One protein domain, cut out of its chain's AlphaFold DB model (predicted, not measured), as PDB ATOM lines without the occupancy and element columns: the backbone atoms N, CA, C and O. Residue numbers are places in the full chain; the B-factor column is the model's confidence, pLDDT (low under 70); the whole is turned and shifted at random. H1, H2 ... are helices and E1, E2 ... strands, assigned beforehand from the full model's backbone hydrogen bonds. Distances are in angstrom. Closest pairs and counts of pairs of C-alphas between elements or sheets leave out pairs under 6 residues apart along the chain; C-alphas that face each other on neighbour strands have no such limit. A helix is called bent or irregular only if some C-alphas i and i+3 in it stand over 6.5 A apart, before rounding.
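What this domain is: This is residues 3 to 20 and 28 to 148 of the 192 residues of an uncharacterized protein of Botryotinia fuckeliana (strain T4) (UniProt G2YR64). A small parallel sheet of three strands, E1, E2 and E3, forms the core between helices: the long H3 runs along one face, and H5, H6 and H7 are over the other. H1 and H2 pack on H3, while short H4 lies out towards one end of the longest axis. The printed part has 139 residues, with seven named helices and three named strands in the order H1 H2 E1 H3 E2 H4 H5 H6 E3 H7; the class is mostly helix. The whole is compact, with a radius of gyration of the C-alphas of 15.7 A and spans of 47 by 36 by 27 A.

How they stand to each other: Begin at H1, residues 3 to 6, which touches H3, residues 47 to 69; their closest C-alphas, Glu 4 and Gly 52, are 5.0 A apart. Next, H2, residues 8 to 20, touches H3 with its residues 8 to 12 alone, closest at the C-alphas of Pro 8 and Met 56, 4.8 A, at a shallow tilt of 28 degrees, the same way. Look then at E1, residues 29 to 34, parallel to E2, residues 77 to 83, with N 33 and O 80 at 2.8 A, within hydrogen-bond range. H3 is on the sheet at a height of 9.1 A, over E2 and along the strands; E1, H3 and E2 make a strand-helix-strand unit, two parallel neighbour strands with a helix between, its crossover right-handed. H4, residues 91 to 95, is not on the sheet and touches no helix. H5, residues 107 to 118, is on the opposite face from H3, at a height of 9.8 A, and on the same face is H6, residues 121 to 124. E3, residues 128 to 130, is parallel to E2, with N 129 and O 81 at 2.9 A; E2, H4, H5, H6 and E3 make a second such unit. H7, residues 131 to 138, touches H5 at a steep tilt of 41 degrees, closest at the C-alphas of Ala 112 and Asp 131, 5.7 A. In H7 every O i to N i+4 pair is within hydrogen-bond range; H2 has 8 of 9, H3 18 of 19, H5 7 of 8 and H4 0 of 1, with 1 of 2 O i to N i+3 pairs, while H1 and H6 are too short for an i+4 pair.

Where its parts are: Find C-alpha 3 at (-22.222, -18.486, -10.820), where H1 begins. H2 is 20.2 A long and irregular: C-alphas 17 and 20 are 7.0 A apart. E1 is 16.7 A long. From C-alpha 47 at (-20.292, -24.546, -1.237), H3 runs 32.2 A. E2 measures 20.1 A and H5 16.9 A. H4, H6 and E3 are short, and H7 ends at C-alpha 138, (-23.996, -48.671, -22.253).

The domain as a whole: The two C-alphas farthest apart, Ser 72 and Ala 99, are 48.2 A from each other. Residues 21 to 27 are not printed, and C-alphas 20 and 28 are 11.8 A apart across the cut. The links from E1 to H3 and from H4 to H5 are long. The mean pLDDT of the printed part is 95.1; residues 95 to 97 are under 70.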
ATOM      1  N   MET A   3     -22.038 -17.044 -10.614       88.00
ATOM      2  CA  MET A   3     -22.222 -18.486 -10.820       88.00
ATOM      3  C   MET A   3     -23.693 -18.905 -10.812       88.00
ATOM      4  O   MET A   3     -24.085 -19.696 -11.656       88.00
ATOM      5  N   GLU A   4     -24.516 -18.362  -9.916       90.94
ATOM      6  CA  GLU A   4     -25.949 -18.691  -9.850       90.94
ATOM      7  C   GLU A   4     -26.721 -18.129 -11.052       90.94
ATOM      8  O   GLU A   4     -27.619 -18.769 -11.594       90.94
ATOM      9  N   SER A   5     -26.339 -16.935 -11.512       93.75
ATOM     10  CA  SER A   5     -26.925 -16.321 -12.705       93.75
ATOM     11  C   SER A   5     -26.581 -17.089 -13.982       93.75
ATOM     12  O   SER A   5     -27.430 -17.207 -14.857       93.75
ATOM     13  N   ILE A   6     -25.359 -17.620 -14.089       94.12
ATOM     14  CA  ILE A   6     -24.902 -18.349 -15.281       94.12
ATOM     15  C   ILE A   6     -25.338 -19.818 -15.253       94.12
ATOM     16  O   ILE A   6     -25.818 -20.319 -16.262       94.12
ATOM     17  N   ASN A   7     -25.175 -20.510 -14.123       95.94
ATOM     18  CA  ASN A   7     -25.359 -21.960 -14.047       95.94
ATOM     19  C   ASN A   7     -26.854 -22.343 -14.020       95.94
ATOM     20  O   ASN A   7     -27.393 -22.641 -15.086       95.94
ATOM     21  N   PRO A   8     -27.569 -22.339 -12.876       96.69
ATOM     22  CA  PRO A   8     -28.958 -22.784 -12.855       96.69
ATOM     23  C   PRO A   8     -29.886 -21.818 -13.600       96.69
ATOM     24  O   PRO A   8     -30.701 -22.261 -14.405       96.69
ATOM     25  N   ASN A   9     -29.735 -20.502 -13.409       96.62
ATOM     26  CA  ASN A   9     -30.629 -19.530 -14.044       96.62
ATOM     27  C   ASN A   9     -30.399 -19.436 -15.556       96.62
ATOM     28  O   ASN A   9     -31.360 -19.385 -16.320       96.62
ATOM     29  N   GLY A  10     -29.138 -19.456 -15.998       97.62
ATOM     30  CA  GLY A  10     -28.800 -19.467 -17.421       97.62
ATOM     31  C   GLY A  10     -29.275 -20.743 -18.115       97.62
ATOM     32  O   GLY A  10     -29.867 -20.663 -19.193       97.62
ATOM     33  N   LEU A  11     -29.110 -21.910 -17.479       97.94
ATOM     34  CA  LEU A  11     -29.671 -23.170 -17.974       97.94
ATOM     35  C   LEU A  11     -31.197 -23.090 -18.103       97.94
ATOM     36  O   LEU A  11     -31.737 -23.391 -19.165       97.94
ATOM     37  N   TYR A  12     -31.888 -22.648 -17.052       96.94
ATOM     38  CA  TYR A  12     -33.345 -22.541 -17.050       96.94
ATOM     39  C   TYR A  12     -33.862 -21.582 -18.135       96.94
ATOM     40  O   TYR A  12     -34.776 -21.926 -18.885       96.94
ATOM     41  N   ALA A  13     -33.233 -20.411 -18.286       98.00
ATOM     42  CA  ALA A  13     -33.571 -19.441 -19.329       98.00
ATOM     43  C   ALA A  13     -33.316 -19.984 -20.747       98.00
ATOM     44  O   ALA A  13     -34.111 -19.741 -21.659       98.00
ATOM     45  N   THR A  14     -32.235 -20.750 -20.932       98.19
ATOM     46  CA  THR A  14     -31.920 -21.415 -22.207       98.19
ATOM     47  C   THR A  14     -33.002 -22.431 -22.559       98.19
ATOM     48  O   THR A  14     -33.558 -22.382 -23.651       98.19
ATOM     49  N   ILE A  15     -33.371 -23.292 -21.606       96.94
ATOM     50  CA  ILE A  15     -34.438 -24.285 -21.771       96.94
ATOM     51  C   ILE A  15     -35.759 -23.605 -22.135       96.94
ATOM     52  O   ILE A  15     -36.367 -23.976 -23.137       96.94
ATOM     53  N   GLN A  16     -36.177 -22.575 -21.388       96.69
ATOM     54  CA  GLN A  16     -37.407 -21.834 -21.697       96.69
ATOM     55  C   GLN A  16     -37.407 -21.272 -23.121       96.69
ATOM     56  O   GLN A  16     -38.416 -21.354 -23.823       96.69
ATOM     57  N   SER A  17     -36.266 -20.739 -23.554       98.00
ATOM     58  CA  SER A  17     -36.104 -20.150 -24.883       98.00
ATOM     59  C   SER A  17     -36.140 -21.201 -26.001       98.00
ATOM     60  O   SER A  17     -36.542 -20.890 -27.119       98.00
ATOM     61  N   CYS A  18     -35.785 -22.457 -25.713       97.69
ATOM     62  CA  CYS A  18     -35.849 -23.563 -26.670       97.69
ATOM     63  C   CYS A  18     -37.252 -24.187 -26.819       97.69
ATOM     64  O   CYS A  18     -37.528 -24.797 -27.854       97.69
ATOM     65  N   ILE A  19     -38.162 -24.011 -25.850       95.81
ATOM     66  CA  ILE A  19     -39.509 -24.623 -25.860       95.81
ATOM     67  C   ILE A  19     -40.293 -24.374 -27.166       95.81
ATOM     68  O   ILE A  19     -40.877 -25.332 -27.679       95.81
ATOM     69  N   PRO A  20     -40.346 -23.153 -27.744       96.94
ATOM     70  CA  PRO A  20     -41.061 -22.931 -29.004       96.94
ATOM     71  C   PRO A  20     -40.519 -23.777 -30.162       96.94
ATOM     72  O   PRO A  20     -41.295 -24.266 -30.978       96.94
ATOM     73  N   ASN A  28     -39.541 -33.499 -30.209       95.69
ATOM     74  CA  ASN A  28     -38.393 -34.364 -30.465       95.69
ATOM     75  C   ASN A  28     -37.084 -33.620 -30.157       95.69
ATOM     76  O   ASN A  28     -36.623 -32.824 -30.972       95.69
ATOM     77  N   ALA A  29     -36.498 -33.810 -28.971       96.31
ATOM     78  CA  ALA A  29     -35.255 -33.128 -28.599       96.31
ATOM     79  C   ALA A  29     -34.442 -33.882 -27.541       96.31
ATOM     80  O   ALA A  29     -34.973 -34.617 -26.711       96.31
ATOM     81  N   ARG A  30     -33.136 -33.622 -27.513       97.81
ATOM     82  CA  ARG A  30     -32.223 -34.116 -26.480       97.81
ATOM     83  C   ARG A  30     -31.486 -32.947 -25.843       97.81
ATOM     84  O   ARG A  30     -30.971 -32.083 -26.551       97.81
ATOM     85  N   ILE A  31     -31.439 -32.922 -24.517       98.38
ATOM     86  CA  ILE A  31     -30.787 -31.877 -23.730       98.38
ATOM     87  C   ILE A  31     -29.697 -32.549 -22.902       98.38
ATOM     88  O   ILE A  31     -29.996 -33.390 -22.060       98.38
ATOM     89  N   VAL A  32     -28.438 -32.169 -23.113       98.56
ATOM     90  CA  VAL A  32     -27.324 -32.643 -22.283       98.56
ATOM     91  C   VAL A  32     -26.783 -31.484 -21.460       98.56
ATOM     92  O   VAL A  32     -26.447 -30.426 -21.993       98.56
ATOM     93  N   VAL A  33     -26.716 -31.679 -20.149       98.62
ATOM     94  CA  VAL A  33     -26.335 -30.662 -19.172       98.62
ATOM     95  C   VAL A  33     -25.044 -31.083 -18.483       98.62
ATOM     96  O   VAL A  33     -24.953 -32.173 -17.929       98.62
ATOM     97  N   ILE A  34     -24.039 -30.205 -18.466       97.75
ATOM     98  CA  ILE A  34     -22.767 -30.501 -17.796       97.75
ATOM     99  C   ILE A  34     -22.864 -30.158 -16.303       97.75
ATOM    100  O   ILE A  34     -22.517 -29.047 -15.862       97.75
ATOM    101  N   CYS A  35     -23.376 -31.115 -15.528       97.94
ATOM    102  CA  CYS A  35     -23.630 -31.013 -14.093       97.94
ATOM    103  C   CYS A  35     -23.306 -32.330 -13.354       97.94
ATOM    104  O   CYS A  35     -23.371 -33.402 -13.948       97.94
ATOM    105  N   PRO A  36     -22.912 -32.262 -12.071       97.31
ATOM    106  CA  PRO A  36     -22.459 -33.422 -11.308       97.31
ATOM    107  C   PRO A  36     -23.622 -34.257 -10.749       97.31
ATOM    108  O   PRO A  36     -24.694 -33.711 -10.471       97.31
ATOM    109  N   PRO A  37     -23.396 -35.541 -10.425       97.50
ATOM    110  CA  PRO A  37     -24.236 -36.253  -9.468       97.50
ATOM    111  C   PRO A  37     -24.272 -35.531  -8.110       97.50
ATOM    112  O   PRO A  37     -23.307 -34.870  -7.710       97.50
ATOM    113  N   ILE A  38     -25.371 -35.671  -7.368       97.19
ATOM    114  CA  ILE A  38     -25.570 -34.971  -6.091       97.19
ATOM    115  C   ILE A  38     -25.068 -35.847  -4.938       97.19
ATOM    116  O   ILE A  38     -25.609 -36.914  -4.665       97.19
ATOM    117  N   TYR A  39     -24.019 -35.402  -4.239       96.19
ATOM    118  CA  TYR A  39     -23.469 -36.109  -3.077       96.19
ATOM    119  C   TYR A  39     -22.693 -35.167  -2.146       96.19
ATOM    120  O   TYR A  39     -22.024 -34.232  -2.587       96.19
ATOM    121  N   SER A  40     -22.718 -35.446  -0.841       94.38
ATOM    122  CA  SER A  40     -22.216 -34.537   0.207       94.38
ATOM    123  C   SER A  40     -20.745 -34.129   0.055       94.38
ATOM    124  O   SER A  40     -20.382 -32.973   0.285       94.38
ATOM    125  N   ARG A  41     -19.875 -35.048  -0.383       94.81
ATOM    126  CA  ARG A  41     -18.446 -34.756  -0.592       94.81
ATOM    127  C   ARG A  41     -18.212 -33.729  -1.706       94.81
ATOM    128  O   ARG A  41     -17.180 -33.062  -1.675       94.81
ATOM    129  N   PHE A  42     -19.151 -33.538  -2.637       94.75
ATOM    130  CA  PHE A  42     -19.043 -32.501  -3.665       94.75
ATOM    131  C   PHE A  42     -19.109 -31.080  -3.089       94.75
ATOM    132  O   PHE A  42     -18.620 -30.148  -3.713       94.75
ATOM    133  N   PHE A  43     -19.673 -30.882  -1.899       94.62
ATOM    134  CA  PHE A  43     -19.912 -29.534  -1.367       94.62
ATOM    135  C   PHE A  43     -18.709 -28.995  -0.582       94.62
ATOM    136  O   PHE A  43     -18.525 -27.785  -0.439       94.62
ATOM    137  N   ARG A  44     -17.864 -29.905  -0.078       94.44
ATOM    138  CA  ARG A  44     -16.769 -29.602   0.848       94.44
ATOM    139  C   ARG A  44     -15.788 -28.591   0.248       94.44
ATOM    140  O   ARG A  44     -15.168 -28.859  -0.776       94.44
ATOM    141  N   GLY A  45     -15.629 -27.453   0.929       93.94
ATOM    142  CA  GLY A  45     -14.673 -26.401   0.563       93.94
ATOM    143  C   GLY A  45     -15.058 -25.581  -0.673       93.94
ATOM    144  O   GLY A  45     -14.273 -24.744  -1.101       93.94
ATOM    145  N   LYS A  46     -16.246 -25.809  -1.253       92.75
ATOM    146  CA  LYS A  46     -16.687 -25.147  -2.490       92.75
ATOM    147  C   LYS A  46     -18.196 -24.894  -2.543       92.75
ATOM    148  O   LYS A  46     -18.780 -24.917  -3.620       92.75
ATOM    149  N   THR A  47     -18.828 -24.641  -1.393       94.69
ATOM    150  CA  THR A  47     -20.292 -24.546  -1.237       94.69
ATOM    151  C   THR A  47     -20.961 -23.625  -2.257       94.69
ATOM    152  O   THR A  47     -21.883 -24.064  -2.928       94.69
ATOM    153  N   ALA A  48     -20.480 -22.390  -2.441       92.06
ATOM    154  CA  ALA A  48     -21.097 -21.449  -3.383       92.06
ATOM    155  C   ALA A  48     -21.035 -21.936  -4.845       92.06
ATOM    156  O   ALA A  48     -21.990 -21.784  -5.591       92.06
ATOM    157  N   TYR A  49     -19.932 -22.568  -5.256       92.69
ATOM    158  CA  TYR A  49     -19.835 -23.193  -6.579       92.69
ATOM    159  C   TYR A  49     -20.728 -24.437  -6.685       92.69
ATOM    160  O   TYR A  49     -21.380 -24.667  -7.704       92.69
ATOM    161  N   ALA A  50     -20.752 -25.245  -5.624       95.56
ATOM    162  CA  ALA A  50     -21.541 -26.460  -5.566       95.56
ATOM    163  C   ALA A  50     -23.042 -26.168  -5.633       95.56
ATOM    164  O   ALA A  50     -23.733 -26.904  -6.322       95.56
ATOM    165  N   MET A  51     -23.527 -25.095  -4.998       96.06
ATOM    166  CA  MET A  51     -24.921 -24.652  -5.093       96.06
ATOM    167  C   MET A  51     -25.346 -24.474  -6.553       96.06
ATOM    168  O   MET A  51     -26.254 -25.171  -6.998       96.06
ATOM    169  N   GLY A  52     -24.630 -23.656  -7.331       96.12
ATOM    170  CA  GLY A  52     -24.955 -23.451  -8.741       96.12
ATOM    171  C   GLY A  52     -24.893 -24.731  -9.584       96.12
ATOM    172  O   GLY A  52     -25.787 -24.984 -10.389       96.12
ATOM    173  N   LYS A  53     -23.873 -25.580  -9.395       96.94
ATOM    174  CA  LYS A  53     -23.764 -26.845 -10.148       96.94
ATOM    175  C   LYS A  53     -24.832 -27.868  -9.766       96.94
ATOM    176  O   LYS A  53     -25.388 -28.501 -10.655       96.94
ATOM    177  N   VAL A  54     -25.142 -28.003  -8.480       97.25
ATOM    178  CA  VAL A  54     -26.205 -28.892  -7.990       97.25
ATOM    179  C   VAL A  54     -27.577 -28.372  -8.407       97.25
ATOM    180  O   VAL A  54     -28.431 -29.176  -8.759       97.25
ATOM    181  N   GLY A  55     -27.785 -27.054  -8.466       97.50
ATOM    182  CA  GLY A  55     -29.012 -26.465  -9.007       97.50
ATOM    183  C   GLY A  55     -29.284 -26.900 -10.452       97.50
ATOM    184  O   GLY A  55     -30.421 -27.211 -10.798       97.50
ATOM    185  N   MET A  56     -28.242 -27.023 -11.282       98.62
ATOM    186  CA  MET A  56     -28.373 -27.592 -12.631       98.62
ATOM    187  C   MET A  56     -28.748 -29.081 -12.602       98.62
ATOM    188  O   MET A  56     -29.562 -29.518 -13.407       98.62
ATOM    189  N   SER A  57     -28.182 -29.866 -11.681       98.44
ATOM    190  CA  SER A  57     -28.524 -31.286 -11.509       98.44
ATOM    191  C   SER A  57     -29.975 -31.484 -11.066       98.44
ATOM    192  O   SER A  57     -30.661 -32.363 -11.580       98.44
ATOM    193  N   VAL A  58     -30.470 -30.618 -10.177       97.62
ATOM    194  CA  VAL A  58     -31.883 -30.590  -9.772       97.62
ATOM    195  C   VAL A  58     -32.781 -30.277 -10.971       97.62
ATOM    196  O   VAL A  58     -33.802 -30.935 -11.140       97.62
ATOM    197  N   LEU A  59     -32.392 -29.335 -11.841       98.06
ATOM    198  CA  LEU A  59     -33.135 -29.050 -13.074       98.06
ATOM    199  C   LEU A  59     -33.193 -30.260 -14.015       98.06
ATOM    200  O   LEU A  59     -34.250 -30.512 -14.583       98.06
ATOM    201  N   VAL A  60     -32.105 -31.025 -14.160       98.50
ATOM    202  CA  VAL A  60     -32.106 -32.265 -14.956       98.50
ATOM    203  C   VAL A  60     -33.121 -33.264 -14.410       98.50
ATOM    204  O   VAL A  60     -33.970 -33.738 -15.157       98.50
ATOM    205  N   GLN A  61     -33.063 -33.573 -13.114       97.19
ATOM    206  CA  GLN A  61     -33.961 -34.566 -12.519       97.19
ATOM    207  C   GLN A  61     -35.421 -34.095 -12.542       97.19
ATOM    208  O   GLN A  61     -36.302 -34.840 -12.964       97.19
ATOM    209  N   GLY A  62     -35.665 -32.840 -12.148       95.75
ATOM    210  CA  GLY A  62     -36.990 -32.219 -12.131       95.75
ATOM    211  C   GLY A  62     -37.652 -32.210 -13.505       95.75
ATOM    212  O   GLY A  62     -38.747 -32.740 -13.675       95.75
ATOM    213  N   LEU A  63     -36.952 -31.677 -14.508       96.38
ATOM    214  CA  LEU A  63     -37.477 -31.629 -15.869       96.38
ATOM    215  C   LEU A  63     -37.577 -33.022 -16.489       96.38
ATOM    216  O   LEU A  63     -38.492 -33.253 -17.266       96.38
ATOM    217  N   GLY A  64     -36.699 -33.962 -16.132       96.62
ATOM    218  CA  GLY A  64     -36.833 -35.354 -16.558       96.62
ATOM    219  C   GLY A  64     -38.177 -35.949 -16.137       96.62
ATOM    220  O   GLY A  64     -38.869 -36.540 -16.965       96.62
ATOM    221  N   MET A  65     -38.599 -35.711 -14.892       94.50
ATOM    222  CA  MET A  65     -39.927 -36.112 -14.413       94.50
ATOM    223  C   MET A  65     -41.055 -35.400 -15.174       94.50
ATOM    224  O   MET A  65     -42.011 -36.050 -15.599       94.50
ATOM    225  N   ASP A  66     -40.940 -34.090 -15.409       93.88
ATOM    226  CA  ASP A  66     -41.949 -33.332 -16.164       93.88
ATOM    227  C   ASP A  66     -42.084 -33.810 -17.620       93.88
ATOM    228  O   ASP A  66     -43.197 -33.894 -18.142       93.88
ATOM    229  N   LEU A  67     -40.975 -34.182 -18.267       95.00
ATOM    230  CA  LEU A  67     -40.977 -34.768 -19.609       95.00
ATOM    231  C   LEU A  67     -41.683 -36.128 -19.624       95.00
ATOM    232  O   LEU A  67     -42.518 -36.366 -20.494       95.00
ATOM    233  N   SER A  68     -41.430 -36.992 -18.636       92.94
ATOM    234  CA  SER A  68     -42.152 -38.266 -18.503       92.94
ATOM    235  C   SER A  68     -43.662 -38.048 -18.329       92.94
ATOM    236  O   SER A  68     -44.476 -38.742 -18.940       92.94
ATOM    237  N   ARG A  69     -44.058 -37.018 -17.569       90.56
ATOM    238  CA  ARG A  69     -45.466 -36.636 -17.346       90.56
ATOM    239  C   ARG A  69     -46.186 -36.123 -18.589       90.56
ATOM    240  O   ARG A  69     -47.418 -36.142 -18.630       90.56
ATOM    241  N   MET A  70     -45.459 -35.673 -19.609       91.38
ATOM    242  CA  MET A  70     -46.053 -35.305 -20.898       91.38
ATOM    243  C   MET A  70     -46.560 -36.528 -21.686       91.38
ATOM    244  O   MET A  70     -47.238 -36.353 -22.702       91.38
ATOM    245  N   GLY A  71     -46.272 -37.753 -21.233       90.44
ATOM    246  CA  GLY A  71     -46.744 -38.986 -21.855       90.44
ATOM    247  C   GLY A  71     -46.245 -39.116 -23.291       90.44
ATOM    248  O   GLY A  71     -45.067 -38.891 -23.569       90.44
ATOM    249  N   SER A  72     -47.140 -39.430 -24.230       89.81
ATOM    250  CA  SER A  72     -46.759 -39.607 -25.638       89.81
ATOM    251  C   SER A  72     -46.160 -38.353 -26.276       89.81
ATOM    252  O   SER A  72     -45.330 -38.467 -27.171       89.81
ATOM    253  N   SER A  73     -46.503 -37.153 -25.796       90.19
ATOM    254  CA  SER A  73     -45.862 -35.919 -26.262       90.19
ATOM    255  C   SER A  73     -44.430 -35.764 -25.743       90.19
ATOM    256  O   SER A  73     -43.648 -35.061 -26.359       90.19
ATOM    257  N   GLY A  74     -44.065 -36.386 -24.619       91.06
ATOM    258  CA  GLY A  74     -42.719 -36.303 -24.039       91.06
ATOM    259  C   GLY A  74     -41.805 -37.474 -24.388       91.06
ATOM    260  O   GLY A  74     -40.609 -37.404 -24.129       91.06
ATOM    261  N   GLN A  75     -42.328 -38.543 -24.996       93.06
ATOM    262  CA  GLN A  75     -41.610 -39.815 -25.172       93.06
ATOM    263  C   GLN A  75     -40.303 -39.710 -25.985       93.06
ATOM    264  O   GLN A  75     -39.425 -40.565 -25.873       93.06
ATOM    265  N   ASN A  76     -40.159 -38.665 -26.805       95.75
ATOM    266  CA  ASN A  76     -38.963 -38.404 -27.611       95.75
ATOM    267  C   ASN A  76     -38.033 -37.354 -26.977       95.75
ATOM    268  O   ASN A  76     -36.993 -37.027 -27.548       95.75
ATOM    269  N   MET A  77     -38.371 -36.835 -25.793       97.81
ATOM    270  CA  MET A  77     -37.569 -35.852 -25.073       97.81
ATOM    271  C   MET A  77     -36.777 -36.482 -23.942       97.81
ATOM    272  O   MET A  77     -37.339 -37.167 -23.099       97.81
ATOM    273  N   ALA A  78     -35.486 -36.171 -23.874       98.44
ATOM    274  CA  ALA A  78     -34.677 -36.485 -22.701       98.44
ATOM    275  C   ALA A  78     -33.860 -35.273 -22.273       98.44
ATOM    276  O   ALA A  78     -33.302 -34.564 -23.116       98.44
ATOM    277  N   ILE A  79     -33.745 -35.091 -20.961       98.75
ATOM    278  CA  ILE A  79     -32.718 -34.256 -20.348       98.75
ATOM    279  C   ILE A  79     -31.777 -35.133 -19.527       98.75
ATOM    280  O   ILE A  79     -32.226 -35.929 -18.709       98.75
ATOM    281  N   THR A  80     -30.473 -34.992 -19.741       98.81
ATOM    282  CA  THR A  80     -29.459 -35.861 -19.136       98.81
ATOM    283  C   THR A  80     -28.302 -35.024 -18.616       98.81
ATOM    284  O   THR A  80     -27.792 -34.143 -19.306       98.81
ATOM    285  N   GLY A  81     -27.877 -35.292 -17.387       98.69
ATOM    286  CA  GLY A  81     -26.675 -34.729 -16.795       98.69
ATOM    287  C   GLY A  81     -25.457 -35.582 -17.131       98.69
ATOM    288  O   GLY A  81     -25.529 -36.808 -17.067       98.69
ATOM    289  N   LEU A  82     -24.339 -34.940 -17.458       98.69
ATOM    290  CA  LEU A  82     -23.055 -35.593 -17.698       98.69
ATOM    291  C   LEU A  82     -21.944 -34.889 -16.916       98.69
ATOM    292  O   LEU A  82     -21.825 -33.659 -16.938       98.69
ATOM    293  N   TRP A  83     -21.096 -35.678 -16.261       98.25
ATOM    294  CA  TRP A  83     -19.950 -35.184 -15.507       98.25
ATOM    295  C   TRP A  83     -18.708 -36.059 -15.714       98.25
ATOM    296  O   TRP A  83     -18.844 -37.244 -16.003       98.25
ATOM    297  N   PRO A  84     -17.484 -35.525 -15.547       97.44
ATOM    298  CA  PRO A  84     -16.293 -36.345 -15.686       97.44
ATOM    299  C   PRO A  84     -16.068 -37.242 -14.470       97.44
ATOM    300  O   PRO A  84     -16.114 -36.774 -13.327       97.44
ATOM    301  N   ALA A  85     -15.712 -38.503 -14.702       97.75
ATOM    302  CA  ALA A  85     -15.130 -39.368 -13.676       97.75
ATOM    303  C   ALA A  85     -13.690 -38.954 -13.315       97.75
ATOM    304  O   ALA A  85     -13.264 -39.100 -12.161       97.75
ATOM    305  N   VAL A  86     -12.963 -38.414 -14.299       96.31
ATOM    306  CA  VAL A  86     -11.563 -37.970 -14.233       96.31
ATOM    307  C   VAL A  86     -11.451 -36.536 -14.755       96.31
ATOM    308  O   VAL A  86     -12.268 -36.112 -15.561       96.31
ATOM    309  N   ALA A  87     -10.462 -35.766 -14.298       95.31
ATOM    310  CA  ALA A  87     -10.246 -34.409 -14.790       95.31
ATOM    311  C   ALA A  87     -10.008 -34.382 -16.316       95.31
ATOM    312  O   ALA A  87      -9.336 -35.250 -16.871       95.31
ATOM    313  N   ILE A  88     -10.579 -33.378 -16.989       95.44
ATOM    314  CA  ILE A  88     -10.545 -33.222 -18.449       95.44
ATOM    315  C   ILE A  88      -9.748 -31.974 -18.808       95.44
ATOM    316  O   ILE A  88      -9.959 -30.917 -18.214       95.44
ATOM    317  N   GLU A  89      -8.885 -32.091 -19.807       94.69
ATOM    318  CA  GLU A  89      -8.152 -30.979 -20.394       94.69
ATOM    319  C   GLU A  89      -9.108 -29.897 -20.917       94.69
ATOM    320  O   GLU A  89      -9.992 -30.131 -21.741       94.69
ATOM    321  N   SER A  90      -8.964 -28.694 -20.367       89.62
ATOM    322  CA  SER A  90      -9.743 -27.517 -20.725       89.62
ATOM    323  C   SER A  90      -9.004 -26.244 -20.315       89.62
ATOM    324  O   SER A  90      -8.110 -26.264 -19.465       89.62
ATOM    325  N   ALA A  91      -9.456 -25.097 -20.826       84.50
ATOM    326  CA  ALA A  91      -8.964 -23.799 -20.365       84.50
ATOM    327  C   ALA A  91      -9.120 -23.621 -18.841       84.50
ATOM    328  O   ALA A  91      -8.289 -22.987 -18.201       84.50
ATOM    329  N   ALA A  92     -10.155 -24.213 -18.233       78.75
ATOM    330  CA  ALA A  92     -10.354 -24.143 -16.791       78.75
ATOM    331  C   ALA A  92      -9.309 -24.963 -16.022       78.75
ATOM    332  O   ALA A  92      -8.751 -24.465 -15.049       78.75
ATOM    333  N   THR A  93      -9.011 -26.195 -16.441       77.75
ATOM    334  CA  THR A  93      -8.021 -27.036 -15.744       77.75
ATOM    335  C   THR A  93      -6.601 -26.505 -15.878       77.75
ATOM    336  O   THR A  93      -5.834 -26.638 -14.927       77.75
ATOM    337  N   ALA A  94      -6.288 -25.806 -16.976       70.94
ATOM    338  CA  ALA A  94      -5.029 -25.076 -17.128       70.94
ATOM    339  C   ALA A  94      -4.819 -24.020 -16.021       70.94
ATOM    340  O   ALA A  94      -3.692 -23.762 -15.609       70.94
ATOM    341  N   HIS A  95      -5.901 -23.443 -15.485       68.69
ATOM    342  CA  HIS A  95      -5.837 -22.481 -14.381       68.69
ATOM    343  C   HIS A  95      -5.763 -23.123 -12.983       68.69
ATOM    344  O   HIS A  95      -5.368 -22.445 -12.038       68.69
ATOM    345  N   PHE A  96      -6.138 -24.400 -12.828       66.62
ATOM    346  CA  PHE A  96      -6.192 -25.096 -11.529       66.62
ATOM    347  C   PHE A  96      -5.009 -26.054 -11.278       66.62
ATOM    348  O   PHE A  96      -5.052 -26.835 -10.328       66.62
ATOM    349  N   SER A  97      -3.947 -25.971 -12.089       66.56
ATOM    350  CA  SER A  97      -2.656 -26.653 -11.881       66.56
ATOM    351  C   SER A  97      -2.728 -28.182 -11.776       66.56
ATOM    352  O   SER A  97      -1.996 -28.784 -10.991       66.56
ATOM    353  N   SER A  98      -3.612 -28.834 -12.536       77.44
ATOM    354  CA  SER A  98      -3.532 -30.294 -12.700       77.44
ATOM    355  C   SER A  98      -2.347 -30.644 -13.599       77.44
ATOM    356  O   SER A  98      -2.142 -29.972 -14.606       77.44
ATOM    357  N   ALA A  99      -1.569 -31.665 -13.236       88.62
ATOM    358  CA  ALA A  99      -0.534 -32.187 -14.123       88.62
ATOM    359  C   ALA A  99      -1.197 -32.835 -15.346       88.62
ATOM    360  O   ALA A  99      -2.220 -33.502 -15.198       88.62
ATOM    361  N   ASP A 100      -0.611 -32.685 -16.534       91.06
ATOM    362  CA  ASP A 100      -1.175 -33.246 -17.773       91.06
ATOM    363  C   ASP A 100      -1.385 -34.769 -17.683       91.06
ATOM    364  O   ASP A 100      -2.333 -35.312 -18.244       91.06
ATOM    365  N   GLU A 101      -0.549 -35.457 -16.903       94.62
ATOM    366  CA  GLU A 101      -0.641 -36.896 -16.634       94.62
ATOM    367  C   GLU A 101      -1.925 -37.309 -15.889       94.62
ATOM    368  O   GLU A 101      -2.349 -38.462 -16.005       94.62
ATOM    369  N   ASP A 102      -2.555 -36.375 -15.165       94.44
ATOM    370  CA  ASP A 102      -3.815 -36.552 -14.433       94.44
ATOM    371  C   ASP A 102      -5.053 -36.179 -15.265       94.44
ATOM    372  O   ASP A 102      -6.185 -36.268 -14.774       94.44
ATOM    373  N   LEU A 103      -4.863 -35.746 -16.513       95.94
ATOM    374  CA  LEU A 103      -5.931 -35.264 -17.380       95.94
ATOM    375  C   LEU A 103      -6.288 -36.267 -18.474       95.94
ATOM    376  O   LEU A 103      -5.482 -37.078 -18.938       95.94
ATOM    377  N   ARG A 104      -7.529 -36.157 -18.938       97.25
ATOM    378  CA  ARG A 104      -7.994 -36.786 -20.168       97.25
ATOM    379  C   ARG A 104      -8.323 -35.783 -21.250       97.25
ATOM    380  O   ARG A 104      -8.732 -34.661 -20.966       97.25
ATOM    381  N   HIS A 105      -8.237 -36.239 -22.490       97.50
ATOM    382  CA  HIS A 105      -8.761 -35.528 -23.637       97.50
ATOM    383  C   HIS A 105     -10.285 -35.346 -23.543       97.50
ATOM    384  O   HIS A 105     -11.004 -36.287 -23.181       97.50
ATOM    385  N   PRO A 106     -10.810 -34.180 -23.962       96.88
ATOM    386  CA  PRO A 106     -12.247 -33.896 -23.966       96.88
ATOM    387  C   PRO A 106     -13.058 -34.797 -24.907       96.88
ATOM    388  O   PRO A 106     -14.279 -34.867 -24.779       96.88
ATOM    389  N   SER A 107     -12.411 -35.541 -25.807       98.00
ATOM    390  CA  SER A 107     -13.058 -36.525 -26.685       98.00
ATOM    391  C   SER A 107     -13.878 -37.581 -25.936       98.00
ATOM    392  O   SER A 107     -14.832 -38.100 -26.502       98.00
ATOM    393  N   ILE A 108     -13.569 -37.881 -24.666       98.38
ATOM    394  CA  ILE A 108     -14.398 -38.797 -23.862       98.38
ATOM    395  C   ILE A 108     -15.816 -38.252 -23.642       98.38
ATOM    396  O   ILE A 108     -16.784 -39.005 -23.714       98.38
ATOM    397  N   PHE A 109     -15.954 -36.934 -23.455       97.25
ATOM    398  CA  PHE A 109     -17.258 -36.280 -23.392       97.25
ATOM    399  C   PHE A 109     -17.966 -36.348 -24.739       97.25
ATOM    400  O   PHE A 109     -19.166 -36.588 -24.775       97.25
ATOM    401  N   SER A 110     -17.244 -36.146 -25.844       97.69
ATOM    402  CA  SER A 110     -17.824 -36.243 -27.185       97.69
ATOM    403  C   SER A 110     -18.408 -37.631 -27.448       97.69
ATOM    404  O   SER A 110     -19.561 -37.721 -27.867       97.69
ATOM    405  N   ASP A 111     -17.657 -38.693 -27.145       98.56
ATOM    406  CA  ASP A 111     -18.114 -40.076 -27.311       98.56
ATOM    407  C   ASP A 111     -19.347 -40.350 -26.424       98.56
ATOM    408  O   ASP A 111     -20.375 -40.810 -26.926       98.56
ATOM    409  N   ALA A 112     -19.303 -39.958 -25.143       98.69
ATOM    410  CA  ALA A 112     -20.431 -40.126 -24.221       98.69
ATOM    411  C   ALA A 112     -21.685 -39.356 -24.674       98.69
ATOM    412  O   ALA A 112     -22.779 -39.913 -24.698       98.69
ATOM    413  N   ILE A 113     -21.545 -38.091 -25.088       98.62
ATOM    414  CA  ILE A 113     -22.663 -37.270 -25.577       98.62
ATOM    415  C   ILE A 113     -23.279 -37.898 -26.826       98.62
ATOM    416  O   ILE A 113     -24.499 -38.019 -26.909       98.62
ATOM    417  N   LEU A 114     -22.464 -38.315 -27.798       98.50
ATOM    418  CA  LEU A 114     -22.970 -38.924 -29.028       98.50
ATOM    419  C   LEU A 114     -23.725 -40.230 -28.767       98.50
ATOM    420  O   LEU A 114     -24.687 -40.506 -29.487       98.50
ATOM    421  N   SER A 115     -23.313 -41.010 -27.766       98.56
ATOM    422  CA  SER A 115     -24.045 -42.204 -27.342       98.56
ATOM    423  C   SER A 115     -25.358 -41.839 -26.626       98.56
ATOM    424  O   SER A 115     -26.424 -42.276 -27.065       98.56
ATOM    425  N   ILE A 116     -25.336 -40.903 -25.665       98.69
ATOM    426  CA  ILE A 116     -26.542 -40.398 -24.970       98.69
ATOM    427  C   ILE A 116     -27.597 -39.882 -25.958       98.69
ATOM    428  O   ILE A 116     -28.785 -40.165 -25.808       98.69
ATOM    429  N   LEU A 117     -27.188 -39.142 -26.993       98.25
ATOM    430  CA  LEU A 117     -28.112 -38.605 -27.998       98.25
ATOM    431  C   LEU A 117     -28.835 -39.703 -28.800       98.25
ATOM    432  O   LEU A 117     -29.958 -39.478 -29.254       98.25
ATOM    433  N   LYS A 118     -28.203 -40.871 -28.976       97.44
ATOM    434  CA  LYS A 118     -28.736 -42.027 -29.719       97.44
ATOM    435  C   LYS A 118     -29.489 -43.018 -28.834       97.44
ATOM    436  O   LYS A 118     -30.225 -43.850 -29.363       97.44
ATOM    437  N   ALA A 119     -29.295 -42.948 -27.521       98.12
ATOM    438  CA  ALA A 119     -29.942 -43.834 -26.569       98.12
ATOM    439  C   ALA A 119     -31.470 -43.679 -26.592       98.12
ATOM    440  O   ALA A 119     -32.029 -42.641 -26.991       98.12
ATOM    441  N   LYS A 120     -32.163 -44.727 -26.135       97.00
ATOM    442  CA  LYS A 120     -33.601 -44.635 -25.897       97.00
ATOM    443  C   LYS A 120     -33.858 -43.598 -24.813       97.00
ATOM    444  O   LYS A 120     -33.090 -43.463 -23.867       97.00
ATOM    445  N   THR A 121     -34.965 -42.876 -24.949       97.19
ATOM    446  CA  THR A 121     -35.335 -41.803 -24.018       97.19
ATOM    447  C   THR A 121     -35.395 -42.295 -22.572       97.19
ATOM    448  O   THR A 121     -34.853 -41.649 -21.680       97.19
ATOM    449  N   GLU A 122     -36.026 -43.451 -22.363       94.62
ATOM    450  CA  GLU A 122     -36.222 -44.088 -21.056       94.62
ATOM    451  C   GLU A 122     -34.917 -44.450 -20.335       94.62
ATOM    452  O   GLU A 122     -34.887 -44.443 -19.108       94.62
ATOM    453  N   ASP A 123     -33.829 -44.673 -21.079       96.44
ATOM    454  CA  ASP A 123     -32.538 -45.068 -20.510       96.44
ATOM    455  C   ASP A 123     -31.744 -43.870 -19.966       96.44
ATOM    456  O   ASP A 123     -30.833 -44.046 -19.161       96.44
ATOM    457  N   VAL A 124     -32.046 -42.645 -20.421       98.31
ATOM    458  CA  VAL A 124     -31.195 -41.467 -20.159       98.31
ATOM    459  C   VAL A 124     -31.933 -40.259 -19.589       98.31
ATOM    460  O   VAL A 124     -31.292 -39.357 -19.040       98.31
ATOM    461  N   ASN A 125     -33.262 -40.207 -19.693       98.25
ATOM    462  CA  ASN A 125     -34.041 -39.073 -19.205       98.25
ATOM    463  C   ASN A 125     -33.939 -38.930 -17.674       98.25
ATOM    464  O   ASN A 125     -34.046 -39.904 -16.932       98.25
ATOM    465  N   GLY A 126     -33.707 -37.707 -17.195       97.62
ATOM    466  CA  GLY A 126     -33.570 -37.375 -15.774       97.62
ATOM    467  C   GLY A 126     -32.329 -37.955 -15.086       97.62
ATOM    468  O   GLY A 126     -32.199 -37.825 -13.869       97.62
ATOM    469  N   SER A 127     -31.417 -38.590 -15.826       97.75
ATOM    470  CA  SER A 127     -30.250 -39.276 -15.259       97.75
ATOM    471  C   SER A 127     -29.042 -38.349 -15.109       97.75
ATOM    472  O   SER A 127     -28.885 -37.392 -15.865       97.75
ATOM    473  N   LEU A 128     -28.176 -38.636 -14.132       98.38
ATOM    474  CA  LEU A 128     -26.926 -37.911 -13.869       98.38
ATOM    475  C   LEU A 128     -25.744 -38.879 -14.007       98.38
ATOM    476  O   LEU A 128     -25.398 -39.579 -13.056       98.38
ATOM    477  N   PHE A 129     -25.131 -38.924 -15.187       98.31
ATOM    478  CA  PHE A 129     -24.083 -39.887 -15.509       98.31
ATOM    479  C   PHE A 129     -22.669 -39.353 -15.288       98.31
ATOM    480  O   PHE A 129     -22.405 -38.148 -15.356       98.31
ATOM    481  N   LEU A 130     -21.740 -40.292 -15.098       98.56
ATOM    482  CA  LEU A 130     -20.329 -40.060 -15.372       98.56
ATOM    483  C   LEU A 130     -19.969 -40.589 -16.759       98.56
ATOM    484  O   LEU A 130     -20.444 -41.652 -17.146       98.56
ATOM    485  N   ASP A 131     -19.100 -39.874 -17.464       98.38
ATOM    486  CA  ASP A 131     -18.616 -40.235 -18.801       98.38
ATOM    487  C   ASP A 131     -18.081 -41.674 -18.899       98.38
ATOM    488  O   ASP A 131     -18.557 -42.455 -19.721       98.38
ATOM    489  N   GLU A 132     -17.144 -42.060 -18.033       98.00
ATOM    490  CA  GLU A 132     -16.604 -43.422 -17.994       98.00
ATOM    491  C   GLU A 132     -17.657 -44.479 -17.712       98.00
ATOM    492  O   GLU A 132     -17.654 -45.534 -18.340       98.00
ATOM    493  N   ASP A 133     -18.478 -44.239 -16.693       98.25
ATOM    494  CA  ASP A 133     -19.390 -45.258 -16.195       98.25
ATOM    495  C   ASP A 133     -20.487 -45.492 -17.229       98.25
ATOM    496  O   ASP A 133     -20.767 -46.639 -17.561       98.25
ATOM    497  N   TYR A 134     -20.983 -44.419 -17.852       98.44
ATOM    498  CA  TYR A 134     -21.918 -44.505 -18.965       98.44
ATOM    499  C   TYR A 134     -21.330 -45.275 -20.154       98.44
ATOM    500  O   TYR A 134     -21.929 -46.243 -20.613       98.44
ATOM    501  N   LEU A 135     -20.133 -44.906 -20.627       98.62
ATOM    502  CA  LEU A 135     -19.482 -45.597 -21.748       98.62
ATOM    503  C   LEU A 135     -19.188 -47.071 -21.432       98.62
ATOM    504  O   LEU A 135     -19.247 -47.929 -22.310       98.62
ATOM    505  N   ARG A 136     -18.869 -47.389 -20.177       98.12
ATOM    506  CA  ARG A 136     -18.638 -48.768 -19.744       98.12
ATOM    507  C   ARG A 136     -19.929 -49.579 -19.738       98.12
ATOM    508  O   ARG A 136     -19.932 -50.704 -20.227       98.12
ATOM    509  N   GLU A 137     -20.997 -49.022 -19.178       97.50
ATOM    510  CA  GLU A 137     -22.271 -49.715 -18.967       97.50
ATOM    511  C   GLU A 137     -23.111 -49.811 -20.247       97.50
ATOM    512  O   GLU A 137     -23.699 -50.859 -20.504       97.50
ATOM    513  N   HIS A 138     -23.134 -48.758 -21.069       97.50
ATOM    514  CA  HIS A 138     -23.996 -48.671 -22.253       97.50
ATOM    515  C   HIS A 138     -23.276 -49.009 -23.565       97.50
ATOM    516  O   HIS A 138     -23.889 -49.599 -24.454       97.50
ATOM    517  N   ASP A 139     -21.977 -48.706 -23.670       97.69
ATOM    518  CA  ASP A 139     -21.208 -48.897 -24.911       97.69
ATOM    519  C   ASP A 139     -20.178 -50.040 -24.803       97.69
ATOM    520  O   ASP A 139     -19.497 -50.368 -25.777       97.69
ATOM    521  N   GLY A 140     -20.045 -50.661 -23.624       97.81
ATOM    522  CA  GLY A 140     -19.113 -51.765 -23.383       97.81
ATOM    523  C   GLY A 140     -17.636 -51.355 -23.398       97.81
ATOM    524  O   GLY A 140     -16.760 -52.206 -23.567       97.81
ATOM    525  N   VAL A 141     -17.331 -50.064 -23.233       98.06
ATOM    526  CA  VAL A 141     -15.949 -49.568 -23.227       98.06
ATOM    527  C   VAL A 141     -15.246 -50.018 -21.947       98.06
ATOM    528  O   VAL A 141     -15.573 -49.583 -20.844       98.06
ATOM    529  N   SER A 142     -14.240 -50.879 -22.087       96.81
ATOM    530  CA  SER A 142     -13.417 -51.350 -20.964       96.81
ATOM    531  C   SER A 142     -12.055 -50.662 -20.878       96.81
ATOM    532  O   SER A 142     -11.501 -50.547 -19.787       96.81
ATOM    533  N   ASP A 143     -11.516 -50.206 -22.012       97.00
ATOM    534  CA  ASP A 143     -10.225 -49.521 -22.095       97.00
ATOM    535  C   ASP A 143     -10.412 -48.022 -22.368       97.00
ATOM    536  O   ASP A 143     -10.892 -47.610 -23.426       97.00
ATOM    537  N   PHE A 144     -10.011 -47.209 -21.392       97.81
ATOM    538  CA  PHE A 144     -10.077 -45.748 -21.441       97.81
ATOM    539  C   PHE A 144      -8.706 -45.098 -21.683       97.81
ATOM    540  O   PHE A 144      -8.607 -43.871 -21.659       97.81
ATOM    541  N   SER A 145      -7.652 -45.889 -21.922       97.06
ATOM    542  CA  SER A 145      -6.284 -45.397 -22.136       97.06
ATOM    543  C   SER A 145      -6.187 -44.423 -23.313       97.06
ATOM    544  O   SER A 145      -5.469 -43.431 -23.219       97.06
ATOM    545  N   LYS A 146      -6.994 -44.622 -24.370       96.88
ATOM    546  CA  LYS A 146      -7.075 -43.715 -25.531       96.88
ATOM    547  C   LYS A 146      -7.474 -42.278 -25.172       96.88
ATOM    548  O   LYS A 146      -7.279 -41.377 -25.981       96.88
ATOM    549  N   TYR A 147      -8.077 -42.070 -24.001       97.94
ATOM    550  CA  TYR A 147      -8.475 -40.749 -23.538       97.94
ATOM    551  C   TYR A 147      -7.442 -40.096 -22.626       97.94
ATOM    552  O   TYR A 147      -7.640 -38.937 -22.290       97.94
ATOM    553  N   ALA A 148      -6.386 -40.785 -22.188       97.56
ATOM    554  CA  ALA A 148      -5.329 -40.146 -21.405       97.56
ATOM    555  C   ALA A 148      -4.665 -39.037 -22.235       97.56
ATOM    556  O   ALA A 148      -4.326 -39.264 -23.394       97.56
TER     557      ALA A 148